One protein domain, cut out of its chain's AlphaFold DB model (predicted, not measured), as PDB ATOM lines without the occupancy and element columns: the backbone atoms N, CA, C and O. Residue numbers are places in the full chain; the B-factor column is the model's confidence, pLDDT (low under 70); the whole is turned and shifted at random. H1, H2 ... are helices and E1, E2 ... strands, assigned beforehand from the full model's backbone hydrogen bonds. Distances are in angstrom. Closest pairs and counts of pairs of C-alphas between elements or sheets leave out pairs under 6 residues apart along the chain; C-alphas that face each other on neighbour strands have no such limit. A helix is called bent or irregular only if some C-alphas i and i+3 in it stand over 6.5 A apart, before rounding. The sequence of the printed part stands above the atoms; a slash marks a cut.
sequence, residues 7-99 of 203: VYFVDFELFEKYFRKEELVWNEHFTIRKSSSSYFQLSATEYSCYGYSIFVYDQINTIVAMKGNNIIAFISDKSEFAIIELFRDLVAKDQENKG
ATOM      1  N   VAL A   7       1.192  -8.130  42.632       96.69
ATOM      2  CA  VAL A   7       1.908  -7.914  43.897       96.69
ATOM      3  C   VAL A   7       1.520  -9.012  44.879       96.69
ATOM      4  O   VAL A   7       0.334  -9.214  45.136       96.69
ATOM      5  N   TYR A   8       2.517  -9.711  45.412       97.25
ATOM      6  CA  TYR A   8       2.363 -10.750  46.425       97.25
ATOM      7  C   TYR A   8       3.027 -10.285  47.717       97.25
ATOM      8  O   TYR A   8       4.183  -9.869  47.688       97.25
ATOM      9  N   PHE A   9       2.310 -10.369  48.835       97.38
ATOM     10  CA  PHE A   9       2.851 -10.065  50.157       97.38
ATOM     11  C   PHE A   9       3.247 -11.356  50.861       97.38
ATOM     12  O   PHE A   9       2.492 -12.329  50.846       97.38
ATOM     13  N   VAL A  10       4.437 -11.357  51.447       97.69
ATOM     14  CA  VAL A  10       5.028 -12.502  52.139       97.69
ATOM     15  C   VAL A  10       5.690 -11.993  53.414       97.69
ATOM     16  O   VAL A  10       6.211 -10.880  53.426       97.69
ATOM     17  N   ASP A  11       5.699 -12.786  54.480       97.31
ATOM     18  CA  ASP A  11       6.417 -12.416  55.702       97.31
ATOM     19  C   ASP A  11       7.921 -12.268  55.434       97.31
ATOM     20  O   ASP A  11       8.527 -13.088  54.736       97.31
ATOM     21  N   PHE A  12       8.533 -11.228  56.006       96.19
ATOM     22  CA  PHE A  12       9.953 -10.911  55.827       96.19
ATOM     23  C   PHE A  12      10.876 -12.093  56.145       96.19
ATOM     24  O   PHE A  12      11.824 -12.360  55.409       96.19
ATOM     25  N   GLU A  13      10.552 -12.845  57.196       95.06
ATOM     26  CA  GLU A  13      11.319 -14.008  57.659       95.06
ATOM     27  C   GLU A  13      11.420 -15.123  56.612       95.06
ATOM     28  O   GLU A  13      12.347 -15.929  56.639       95.06
ATOM     29  N   LEU A  14      10.495 -15.161  55.649       96.19
ATOM     30  CA  LEU A  14      10.505 -16.161  54.590       96.19
ATOM     31  C   LEU A  14      11.442 -15.801  53.435       96.19
ATOM     32  O   LEU A  14      11.601 -16.633  52.548       96.19
ATOM     33  N   PHE A  15      12.078 -14.625  53.413       95.75
ATOM     34  CA  PHE A  15      12.938 -14.204  52.299       95.75
ATOM     35  C   PHE A  15      13.996 -15.251  51.928       95.75
ATOM     36  O   PHE A  15      14.075 -15.650  50.766       95.75
ATOM     37  N   GLU A  16      14.737 -15.772  52.910       93.81
ATOM     38  CA  GLU A  16      15.817 -16.746  52.672       93.81
ATOM     39  C   GLU A  16      15.317 -18.094  52.131       93.81
ATOM     40  O   GLU A  16      16.072 -18.845  51.513       93.81
ATOM     41  N   LYS A  17      14.021 -18.392  52.293       93.62
ATOM     42  CA  LYS A  17      13.387 -19.567  51.683       93.62
ATOM     43  C   LYS A  17      13.223 -19.413  50.167       93.62
ATOM     44  O   LYS A  17      13.188 -20.422  49.465       93.62
ATOM     45  N   TYR A  18      13.099 -18.182  49.669       92.69
ATOM     46  CA  TYR A  18      12.938 -17.878  48.241       92.69
ATOM     47  C   TYR A  18      14.253 -17.452  47.580       92.69
ATOM     48  O   TYR A  18      14.491 -17.799  46.425       92.69
ATOM     49  N   PHE A  19      15.096 -16.710  48.301       94.38
ATOM     50  CA  PHE A  19      16.337 -16.128  47.798       94.38
ATOM     51  C   PHE A  19      17.464 -16.358  48.800       94.38
ATOM     52  O   PHE A  19      17.478 -15.776  49.883       94.38
ATOM     53  N   ARG A  20      18.426 -17.203  48.434       89.81
ATOM     54  CA  ARG A  20      19.593 -17.474  49.276       89.81
ATOM     55  C   ARG A  20      20.552 -16.292  49.237       89.81
ATOM     56  O   ARG A  20      20.856 -15.783  48.158       89.81
ATOM     57  N   LYS A  21      21.038 -15.859  50.402       85.69
ATOM     58  CA  LYS A  21      21.907 -14.677  50.524       85.69
ATOM     59  C   LYS A  21      23.203 -14.818  49.732       85.69
ATOM     60  O   LYS A  21      23.687 -13.833  49.188       85.69
ATOM     61  N   GLU A  22      23.732 -16.030  49.634       89.06
ATOM     62  CA  GLU A  22      24.970 -16.345  48.919       89.06
ATOM     63  C   GLU A  22      24.836 -16.172  47.401       89.06
ATOM     64  O   GLU A  22      25.832 -16.045  46.697       89.06
ATOM     65  N   GLU A  23      23.603 -16.164  46.894       91.44
ATOM     66  CA  GLU A  23      23.288 -16.057  45.468       91.44
ATOM     67  C   GLU A  23      22.874 -14.635  45.064       91.44
ATOM     68  O   GLU A  23      22.560 -14.380  43.899       91.44
ATOM     69  N   LEU A  24      22.869 -13.699  46.019       92.81
ATOM     70  CA  LEU A  24      22.623 -12.286  45.768       92.81
ATOM     71  C   LEU A  24      23.871 -11.633  45.176       92.81
ATOM     72  O   LEU A  24      24.923 -11.562  45.810       92.81
ATOM     73  N   VAL A  25      23.731 -11.080  43.976       94.19
ATOM     74  CA  VAL A  25      24.769 -10.253  43.356       94.19
ATOM     75  C   VAL A  25      24.466  -8.796  43.673       94.19
ATOM     76  O   VAL A  25      23.415  -8.296  43.287       94.19
ATOM     77  N   TRP A  26      25.353  -8.126  44.407       95.12
ATOM     78  CA  TRP A  26      25.205  -6.702  44.722       95.12
ATOM     79  C   TRP A  26      25.298  -5.843  43.455       95.12
ATOM     80  O   TRP A  26      26.193  -6.065  42.639       95.12
ATOM     81  N   ASN A  27      24.412  -4.849  43.330       90.94
ATOM     82  CA  ASN A  27      24.412  -3.898  42.217       90.94
ATOM     83  C   ASN A  27      24.775  -2.485  42.671       90.94
ATOM     84  O   ASN A  27      25.824  -1.967  42.300       90.94
ATOM     85  N   GLU A  28      23.901  -1.844  43.445       92.75
ATOM     86  CA  GLU A  28      24.113  -0.477  43.917       92.75
ATOM     87  C   GLU A  28      23.282  -0.156  45.163       92.75
ATOM     88  O   GLU A  28      22.347  -0.869  45.528       92.75
ATOM     89  N   HIS A  29      23.619   0.949  45.827       90.44
ATOM     90  CA  HIS A  29      22.829   1.507  46.920       90.44
ATOM     91  C   HIS A  29      22.296   2.880  46.521       90.44
ATOM     92  O   HIS A  29      23.067   3.753  46.119       90.44
ATOM     93  N   PHE A  30      20.995   3.107  46.694       85.81
ATOM     94  CA  PHE A  30      20.363   4.364  46.311       85.81
ATOM     95  C   PHE A  30      19.341   4.854  47.336       85.81
ATOM     96  O   PHE A  30      18.748   4.116  48.123       85.81
ATOM     97  N   THR A  31      19.134   6.170  47.330       82.56
ATOM     98  CA  THR A  31      18.110   6.819  48.150       82.56
ATOM     99  C   THR A  31      16.832   6.974  47.338       82.56
ATOM    100  O   THR A  31      16.774   7.819  46.448       82.56
ATOM    101  N   ILE A  32      15.802   6.207  47.689       79.38
ATOM    102  CA  ILE A  32      14.462   6.293  47.091       79.38
ATOM    103  C   ILE A  32      13.798   7.613  47.477       79.38
ATOM    104  O   ILE A  32      13.236   8.315  46.640       79.38
ATOM    105  N   ARG A  33      13.910   7.998  48.754       75.31
ATOM    106  CA  ARG A  33      13.295   9.219  49.270       75.31
ATOM    107  C   ARG A  33      14.205   9.938  50.247       75.31
ATOM    108  O   ARG A  33      14.538   9.425  51.312       75.31
ATOM    109  N   LYS A  34      14.530  11.188  49.913       72.50
ATOM    110  CA  LYS A  34      15.156  12.135  50.843       72.50
ATOM    111  C   LYS A  34      14.074  12.872  51.621       72.50
ATOM    112  O   LYS A  34      13.169  13.466  51.039       72.50
ATOM    113  N   SER A  35      14.197  12.884  52.942       68.94
ATOM    114  CA  SER A  35      13.320  13.646  53.826       68.94
ATOM    115  C   SER A  35      14.143  14.361  54.886       68.94
ATOM    116  O   SER A  35      15.218  13.917  55.265       68.94
ATOM    117  N   SER A  36      13.630  15.483  55.392       64.25
ATOM    118  CA  SER A  36      14.234  16.146  56.556       64.25
ATOM    119  C   SER A  36      13.902  15.445  57.877       64.25
ATOM    120  O   SER A  36      14.337  15.905  58.925       64.25
ATOM    121  N   SER A  37      13.021  14.446  57.842       69.31
ATOM    122  CA  SER A  37      12.681  13.584  58.970       69.31
ATOM    123  C   SER A  37      13.177  12.187  58.631       69.31
ATOM    124  O   SER A  37      12.799  11.660  57.580       69.31
ATOM    125  N   SER A  38      13.995  11.609  59.511       68.19
ATOM    126  CA  SER A  38      14.563  10.267  59.348       68.19
ATOM    127  C   SER A  38      13.486   9.196  59.172       68.19
ATOM    128  O   SER A  38      13.695   8.256  58.424       68.19
ATOM    129  N   TYR A  39      12.308   9.389  59.771       66.38
ATOM    130  CA  TYR A  39      11.171   8.474  59.649       66.38
ATOM    131  C   TYR A  39      10.670   8.294  58.203       66.38
ATOM    132  O   TYR A  39      10.198   7.227  57.842       66.38
ATOM    133  N   PHE A  40      10.786   9.326  57.358       69.75
ATOM    134  CA  PHE A  40      10.345   9.277  55.953       69.75
ATOM    135  C   PHE A  40      11.513   9.179  54.970       69.75
ATOM    136  O   PHE A  40      11.344   9.443  53.775       69.75
ATOM    137  N   GLN A  41      12.718   8.917  55.470       79.56
ATOM    138  CA  GLN A  41      13.862   8.656  54.619       79.56
ATOM    139  C   GLN A  41      13.826   7.183  54.218       79.56
ATOM    140  O   GLN A  41      13.775   6.310  55.075       79.56
ATOM    141  N   LEU A  42      13.837   6.920  52.914       83.69
ATOM    142  CA  LEU A  42      13.889   5.564  52.375       83.69
ATOM    143  C   LEU A  42      15.126   5.423  51.504       83.69
ATOM    144  O   LEU A  42      15.339   6.194  50.565       83.69
ATOM    145  N   SER A  43      15.913   4.405  51.806       88.12
ATOM    146  CA  SER A  43      17.056   3.959  51.022       88.12
ATOM    147  C   SER A  43      16.953   2.458  50.836       88.12
ATOM    148  O   SER A  43      16.502   1.764  51.750       88.12
ATOM    149  N   ALA A  44      17.393   1.979  49.682       92.19
ATOM    150  CA  ALA A  44      17.453   0.562  49.391       92.19
ATOM    151  C   ALA A  44      18.802   0.205  48.775       92.19
ATOM    152  O   ALA A  44      19.439   1.020  48.101       92.19
ATOM    153  N   THR A  45      19.213  -1.032  49.011       94.69
ATOM    154  CA  THR A  45      20.309  -1.668  48.285       94.69
ATOM    155  C   THR A  45      19.705  -2.616  47.260       94.69
ATOM    156  O   THR A  45      18.866  -3.444  47.618       94.69
ATOM    157  N   GLU A  46      20.098  -2.488  45.996       95.75
ATOM    158  CA  GLU A  46      19.694  -3.413  44.944       95.75
ATOM    159  C   GLU A  46      20.674  -4.574  44.821       95.75
ATOM    160  O   GLU A  46      21.896  -4.404  44.792       95.75
ATOM    161  N   TYR A  47      20.091  -5.754  44.677       96.62
ATOM    162  CA  TYR A  47      20.756  -6.984  44.305       96.62
ATOM    163  C   TYR A  47      20.072  -7.589  43.078       96.62
ATOM    164  O   TYR A  47      18.911  -7.304  42.781       96.62
ATOM    165  N   SER A  48      20.758  -8.494  42.395       96.00
ATOM    166  CA  SER A  48      20.172  -9.360  41.378       96.00
ATOM    167  C   SER A  48      20.278 -10.824  41.781       96.00
ATOM    168  O   SER A  48      21.327 -11.273  42.236       96.00
ATOM    169  N   CYS A  49      19.196 -11.581  41.597       95.62
ATOM    170  CA  CYS A  49      19.184 -13.031  41.812       95.62
ATOM    171  C   CYS A  49      18.058 -13.687  41.002       95.62
ATOM    172  O   CYS A  49      16.943 -13.174  40.957       95.62
ATOM    173  N   TYR A  50      18.333 -14.799  40.311       93.62
ATOM    174  CA  TYR A  50      17.353 -15.544  39.489       93.62
ATOM    175  C   TYR A  50      16.544 -14.699  38.473       93.62
ATOM    176  O   TYR A  50      15.393 -15.006  38.119       93.62
ATOM    177  N   GLY A  51      17.148 -13.612  37.985       93.44
ATOM    178  CA  GLY A  51      16.512 -12.641  37.090       93.44
ATOM    179  C   GLY A  51      15.495 -11.716  37.768       93.44
ATOM    180  O   GLY A  51      14.672 -11.131  37.070       93.44
ATOM    181  N   TYR A  52      15.514 -11.623  39.099       96.69
ATOM    182  CA  TYR A  52      14.841 -10.584  39.870       96.69
ATOM    183  C   TYR A  52      15.815  -9.447  40.183       96.69
ATOM    184  O   TYR A  52      16.960  -9.713  40.550       96.69
ATOM    185  N   SER A  53      15.326  -8.207  40.114       96.31
ATOM    186  CA  SER A  53      15.900  -7.075  40.852       96.31
ATOM    187  C   SER A  53      15.326  -7.088  42.264       96.31
ATOM    188  O   SER A  53      14.107  -7.126  42.433       96.31
ATOM    189  N   ILE A  54      16.186  -7.106  43.275       96.44
ATOM    190  CA  ILE A  54      15.824  -7.266  44.684       96.44
ATOM    191  C   ILE A  54      16.254  -6.016  45.438       96.44
ATOM    192  O   ILE A  54      17.442  -5.758  45.587       96.44
ATOM    193  N   PHE A  55      15.285  -5.269  45.947       95.44
ATOM    194  CA  PHE A  55      15.492  -4.034  46.692       95.44
ATOM    195  C   PHE A  55      15.351  -4.305  48.185       95.44
ATOM    196  O   PHE A  55      14.258  -4.614  48.658       95.44
ATOM    197  N   VAL A  56      16.451  -4.196  48.923       94.88
ATOM    198  CA  VAL A  56      16.509  -4.458  50.363       94.88
ATOM    199  C   VAL A  56      16.498  -3.141  51.133       94.88
ATOM    200  O   VAL A  56      17.374  -2.296  50.949       94.88
ATOM    201  N   TYR A  57      15.511  -2.980  52.012       92.56
ATOM    202  CA  TYR A  57      15.327  -1.822  52.883       92.56
ATOM    203  C   TYR A  57      15.697  -2.209  54.323       92.56
ATOM    204  O   TYR A  57      14.824  -2.435  55.167       92.56
ATOM    205  N   ASP A  58      16.998  -2.291  54.611       81.19
ATOM    206  CA  ASP A  58      17.529  -2.836  55.875       81.19
ATOM    207  C   ASP A  58      16.975  -2.144  57.134       81.19
ATOM    208  O   ASP A  58      16.806  -2.761  58.180       81.19
ATOM    209  N   GLN A  59      16.643  -0.854  57.040       84.19
ATOM    210  CA  GLN A  59      16.174  -0.059  58.183       84.19
ATOM    211  C   GLN A  59      14.768  -0.444  58.669       84.19
ATOM    212  O   GLN A  59      14.392  -0.114  59.795       84.19
ATOM    213  N   ILE A  60      13.979  -1.106  57.820       90.06
ATOM    214  CA  ILE A  60      12.549  -1.362  58.044       90.06
ATOM    215  C   ILE A  60      12.156  -2.806  57.719       90.06
ATOM    216  O   ILE A  60      10.979  -3.067  57.486       90.06
ATOM    217  N   ASN A  61      13.124  -3.732  57.663       93.44
ATOM    218  CA  ASN A  61      12.899  -5.157  57.388       93.44
ATOM    219  C   ASN A  61      11.880  -5.371  56.258       93.44
ATOM    220  O   ASN A  61      10.813  -5.955  56.449       93.44
ATOM    221  N   THR A  62      12.170  -4.785  55.097       95.69
ATOM    222  CA  THR A  62      11.325  -4.881  53.904       95.69
ATOM    223  C   THR A  62      12.200  -5.232  52.714       95.69
ATOM    224  O   THR A  62      13.281  -4.666  52.559       95.69
ATOM    225  N   ILE A  63      11.746  -6.154  51.868       96.25
ATOM    226  CA  ILE A  63      12.420  -6.490  50.610       96.25
ATOM    227  C   ILE A  63      11.389  -6.514  49.491       96.25
ATOM    228  O   ILE A  63      10.319  -7.096  49.641       96.25
ATOM    229  N   VAL A  64      11.712  -5.909  48.353       96.81
ATOM    230  CA  VAL A  64      10.867  -5.933  47.157       96.81
ATOM    231  C   VAL A  64      11.637  -6.619  46.036       96.81
ATOM    232  O   VAL A  64      12.635  -6.093  45.562       96.81
ATOM    233  N   ALA A  65      11.184  -7.794  45.605       96.88
ATOM    234  CA  ALA A  65      11.751  -8.520  44.474       96.88
ATOM    235  C   ALA A  65      10.866  -8.339  43.234       96.88
ATOM    236  O   ALA A  65       9.673  -8.644  43.269       96.88
ATOM    237  N   MET A  66      11.441  -7.868  42.129       96.06
ATOM    238  CA  MET A  66      10.728  -7.530  40.896       96.06
ATOM    239  C   MET A  66      11.253  -8.331  39.705       96.06
ATOM    240  O   MET A  66      12.456  -8.382  39.463       96.06
ATOM    241  N   LYS A  67      10.338  -8.918  38.925       95.44
ATOM    242  CA  LYS A  67      10.634  -9.582  37.648       95.44
ATOM    243  C   LYS A  67       9.502  -9.346  36.654       95.44
ATOM    244  O   LYS A  67       8.428  -9.951  36.741       95.44
ATOM    245  N   GLY A  68       9.742  -8.446  35.701       91.56
ATOM    246  CA  GLY A  68       8.691  -7.938  34.815       91.56
ATOM    247  C   GLY A  68       7.569  -7.291  35.631       91.56
ATOM    248  O   GLY A  68       7.832  -6.460  36.493       91.56
ATOM    249  N   ASN A  69       6.325  -7.722  35.410       91.81
ATOM    250  CA  ASN A  69       5.156  -7.209  36.140       91.81
ATOM    251  C   ASN A  69       4.867  -7.963  37.450       91.81
ATOM    252  O   ASN A  69       3.828  -7.721  38.062       91.81
ATOM    253  N   ASN A  70       5.717  -8.909  37.859       95.50
ATOM    254  CA  ASN A  70       5.552  -9.638  39.116       95.50
ATOM    255  C   ASN A  70       6.435  -9.026  40.198       95.50
ATOM    256  O   ASN A  70       7.631  -8.827  39.989       95.50
ATOM    257  N   ILE A  71       5.826  -8.764  41.348       97.38
ATOM    258  CA  ILE A  71       6.452  -8.137  42.502       97.38
ATOM    259  C   ILE A  71       6.147  -8.998  43.722       97.38
ATOM    260  O   ILE A  71       4.986  -9.298  43.999       97.38
ATOM    261  N   ILE A  72       7.185  -9.386  44.451       97.88
ATOM    262  CA  ILE A  72       7.070 -10.064  45.739       97.88
ATOM    263  C   ILE A  72       7.594  -9.096  46.792       97.88
ATOM    264  O   ILE A  72       8.771  -8.739  46.780       97.88
ATOM    265  N   ALA A  73       6.710  -8.641  47.671       97.75
ATOM    266  CA  ALA A  73       7.036  -7.773  48.787       97.75
ATOM    267  C   ALA A  73       7.112  -8.615  50.064       97.75
ATOM    268  O   ALA A  73       6.096  -9.087  50.576       97.75
ATOM    269  N   PHE A  74       8.327  -8.797  50.564       97.69
ATOM    270  CA  PHE A  74       8.608  -9.384  51.865       97.69
ATOM    271  C   PHE A  74       8.493  -8.285  52.920       97.69
ATOM    272  O   PHE A  74       9.272  -7.328  52.894       97.69
ATOM    273  N   ILE A  75       7.503  -8.392  53.801       97.12
ATOM    274  CA  ILE A  75       7.075  -7.308  54.690       97.12
ATOM    275  C   ILE A  75       7.156  -7.681  56.169       97.12
ATOM    276  O   ILE A  75       7.082  -8.846  56.551       97.12
ATOM    277  N   SER A  76       7.281  -6.654  56.999       95.31
ATOM    278  CA  SER A  76       7.195  -6.687  58.455       95.31
ATOM    279  C   SER A  76       6.203  -5.625  58.944       95.31
ATOM    280  O   SER A  76       5.630  -4.863  58.160       95.31
ATOM    281  N   ASP A  77       6.036  -5.525  60.260       92.81
ATOM    282  CA  ASP A  77       5.260  -4.480  60.935       92.81
ATOM    283  C   ASP A  77       5.750  -3.048  60.634       92.81
ATOM    284  O   ASP A  77       5.010  -2.082  60.811       92.81
ATOM    285  N   LYS A  78       6.978  -2.893  60.125       90.50
ATOM    286  CA  LYS A  78       7.591  -1.601  59.771       90.50
ATOM    287  C   LYS A  78       7.458  -1.236  58.291       90.50
ATOM    288  O   LYS A  78       7.914  -0.167  57.884       90.50
ATOM    289  N   SER A  79       6.844  -2.095  57.475       91.06
ATOM    290  CA  SER A  79       6.810  -1.934  56.015       91.06
ATOM    291  C   SER A  79       5.794  -0.918  55.499       91.06
ATOM    292  O   SER A  79       5.853  -0.584  54.317       91.06
ATOM    293  N   GLU A  80       4.877  -0.421  56.337       88.12
ATOM    294  CA  GLU A  80       3.736   0.414  55.922       88.12
ATOM    295  C   GLU A  80       4.140   1.510  54.926       88.12
ATOM    296  O   GLU A  80       3.607   1.597  53.818       88.12
ATOM    297  N   PHE A  81       5.151   2.304  55.285       83.81
ATOM    298  CA  PHE A  81       5.585   3.424  54.462       83.81
ATOM    299  C   PHE A  81       6.201   2.977  53.127       83.81
ATOM    300  O   PHE A  81       5.898   3.561  52.089       83.81
ATOM    301  N   ALA A  82       7.018   1.920  53.123       88.06
ATOM    302  CA  ALA A  82       7.609   1.395  51.892       88.06
ATOM    303  C   ALA A  82       6.557   0.807  50.947       88.06
ATOM    304  O   ALA A  82       6.665   0.983  49.736       88.06
ATOM    305  N   ILE A  83       5.514   0.166  51.480       91.12
ATOM    306  CA  ILE A  83       4.417  -0.367  50.667       91.12
ATOM    307  C   ILE A  83       3.568   0.755  50.070       91.12
ATOM    308  O   ILE A  83       3.226   0.697  48.888       91.12
ATOM    309  N   ILE A  84       3.278   1.807  50.840       87.50
ATOM    310  CA  ILE A  84       2.589   2.996  50.318       87.50
ATOM    311  C   ILE A  84       3.390   3.621  49.168       87.50
ATOM    312  O   ILE A  84       2.813   3.938  48.126       87.50
ATOM    313  N   GLU A  85       4.705   3.784  49.327       86.31
ATOM    314  CA  GLU A  85       5.560   4.352  48.279       86.31
ATOM    315  C   GLU A  85       5.670   3.420  47.063       86.31
ATOM    316  O   GLU A  85       5.524   3.894  45.942       86.31
ATOM    317  N   LEU A  86       5.775   2.099  47.259       90.38
ATOM    318  CA  LEU A  86       5.739   1.121  46.166       90.38
ATOM    319  C   LEU A  86       4.474   1.279  45.313       90.38
ATOM    320  O   LEU A  86       4.553   1.391  44.092       90.38
ATOM    321  N   PHE A  87       3.293   1.326  45.935       91.50
ATOM    322  CA  PHE A  87       2.049   1.513  45.186       91.50
ATOM    323  C   PHE A  87       1.969   2.882  44.513       91.50
ATOM    324  O   PHE A  87       1.484   2.974  43.383       91.50
ATOM    325  N   ARG A  88       2.447   3.941  45.174       88.38
ATOM    326  CA  ARG A  88       2.511   5.279  44.572       88.38
ATOM    327  C   ARG A  88       3.373   5.278  43.326       88.38
ATOM    328  O   ARG A  88       2.914   5.785  42.307       88.38
ATOM    329  N   ASP A  89       4.555   4.685  43.388       89.62
ATOM    330  CA  ASP A  89       5.484   4.642  42.267       89.62
ATOM    331  C   ASP A  89       4.925   3.794  41.121       89.62
ATOM    332  O   ASP A  89       4.968   4.223  39.969       89.62
ATOM    333  N   LEU A  90       4.290   2.655  41.421       92.00
ATOM    334  CA  LEU A  90       3.624   1.825  40.410       92.00
ATOM    335  C   LEU A  90       2.504   2.578  39.687       92.00
ATOM    336  O   LEU A  90       2.440   2.570  38.457       92.00
ATOM    337  N   VAL A  91       1.621   3.244  40.437       91.38
ATOM    338  CA  VAL A  91       0.516   4.012  39.848       91.38
ATOM    339  C   VAL A  91       1.048   5.237  39.110       91.38
ATOM    340  O   VAL A  91       0.565   5.542  38.022       91.38
ATOM    341  N   ALA A  92       2.047   5.933  39.659       90.38
ATOM    342  CA  ALA A  92       2.620   7.116  39.029       90.38
ATOM    343  C   ALA A  92       3.260   6.731  37.700       90.38
ATOM    344  O   ALA A  92       2.973   7.353  36.677       90.38
ATOM    345  N   LYS A  93       4.034   5.640  37.690       91.19
ATOM    346  CA  LYS A  93       4.705   5.177  36.485       91.19
ATOM    347  C   LYS A  93       3.733   4.696  35.418       91.19
ATOM    348  O   LYS A  93       3.917   5.001  34.242       91.19
ATOM    349  N   ASP A  94       2.669   4.003  35.813       92.25
ATOM    350  CA  ASP A  94       1.588   3.631  34.899       92.25
ATOM    351  C   ASP A  94       0.906   4.863  34.274       92.25
ATOM    352  O   ASP A  94       0.650   4.879  33.069       92.25
ATOM    353  N   GLN A  95       0.658   5.919  35.058       91.88
ATOM    354  CA  GLN A  95       0.092   7.171  34.546       91.88
ATOM    355  C   GLN A  95       1.055   7.877  33.579       91.88
ATOM    356  O   GLN A  95       0.631   8.279  32.493       91.88
ATOM    357  N   GLU A  96       2.343   7.984  33.920       93.25
ATOM    358  CA  GLU A  96       3.379   8.554  33.041       93.25
ATOM    359  C   GLU A  96       3.473   7.802  31.710       93.25
ATOM    360  O   GLU A  96       3.440   8.416  30.644       93.25
ATOM    361  N   ASN A  97       3.502   6.466  31.754       91.94
ATOM    362  CA  ASN A  97       3.533   5.617  30.558       91.94
ATOM    363  C   ASN A  97       2.282   5.806  29.677       91.94
ATOM    364  O   ASN A  97       2.314   5.541  28.478       91.94
ATOM    365  N   LYS A  98       1.180   6.293  30.258       91.31
ATOM    366  CA  LYS A  98      -0.064   6.664  29.564       91.31
ATOM    367  C   LYS A  98      -0.114   8.146  29.168       91.31
ATOM    368  O   LYS A  98      -1.198   8.641  28.843       91.31
ATOM    369  N   GLY A  99       1.023   8.838  29.201       93.19
ATOM    370  CA  GLY A  99       1.182  10.230  28.783       93.19
ATOM    371  C   GLY A  99       0.792  11.263  29.839       93.19
ATOM    372  O   GLY A  99       0.552  12.418  29.484       93.19
TER     373      GLY A  99
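This is residues 7 to 99 of the 203 residues of an uncharacterized protein of Lachnospiraceae bacterium (UniProt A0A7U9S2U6). One strongly twisted sheet of six strands forms a wall; the first part of the long helix H2, residues 80 to 87, packs over one face near one end of the strands, and residues 88 to 99 stick out free. A short irregular helix, H1, sits over E6. The printed part has 93 residues, mixed in class, in the order E1 H1 E2 E3 E4 E5 E6 H2. The mixed sheet runs E1 E6 E5 E4 E3 E2. The whole is compact, with a radius of gyration of the C-alphas of 13.3 A and spans of 37 by 32 by 24 A.

E1, residues 7 to 11, begins at C-alpha 7 (1.908, -7.914, 43.897). H1 is residues 12 to 18, irregular, with C-alphas 13 and 16 7.3 A apart. E2, residues 25 to 33, is 23.4 A long; E3, residues 42 to 49, 22.0 A. E4 is residues 52 to 57, E5 62 to 67, E6 70 to 75. H2, residues 80 to 97, is 25.9 A long and ends at C-alpha 97 (3.533, 5.617, 30.558).

E2 to E6 form a meander, each strand the antiparallel neighbour of the one before; N 27 and O 46 of E2 and E3 are 2.9 A apart, N 47 and O 54 of E3 and E4 2.8 A, N 55 and O 64 of E4 and E5 2.8 A, N 65 and O 72 of E5 and E6 2.8 A. E1 is parallel to E6, with N 8 and O 71 2.9 A apart. H1 runs along E6 at 9 degrees on the local plane; the C-alphas of Phe 12 and Phe 74, their closest, are 4.5 A apart. H2 is on the sheet; its closest C-alpha to E5 is Ala 82, 7.6 A from that of Thr 62. In H2 every O i to N i+4 pair is within hydrogen-bond range; in H1 0 of 3 are, with 3 of 4 O i to N i+3 pairs.

The C-alphas of Glu 22 and Gly 99, the two farthest apart, are 41.0 A apart. The printed part has no cut, and no link is long. Residues 35 to 40 have pLDDT under 70.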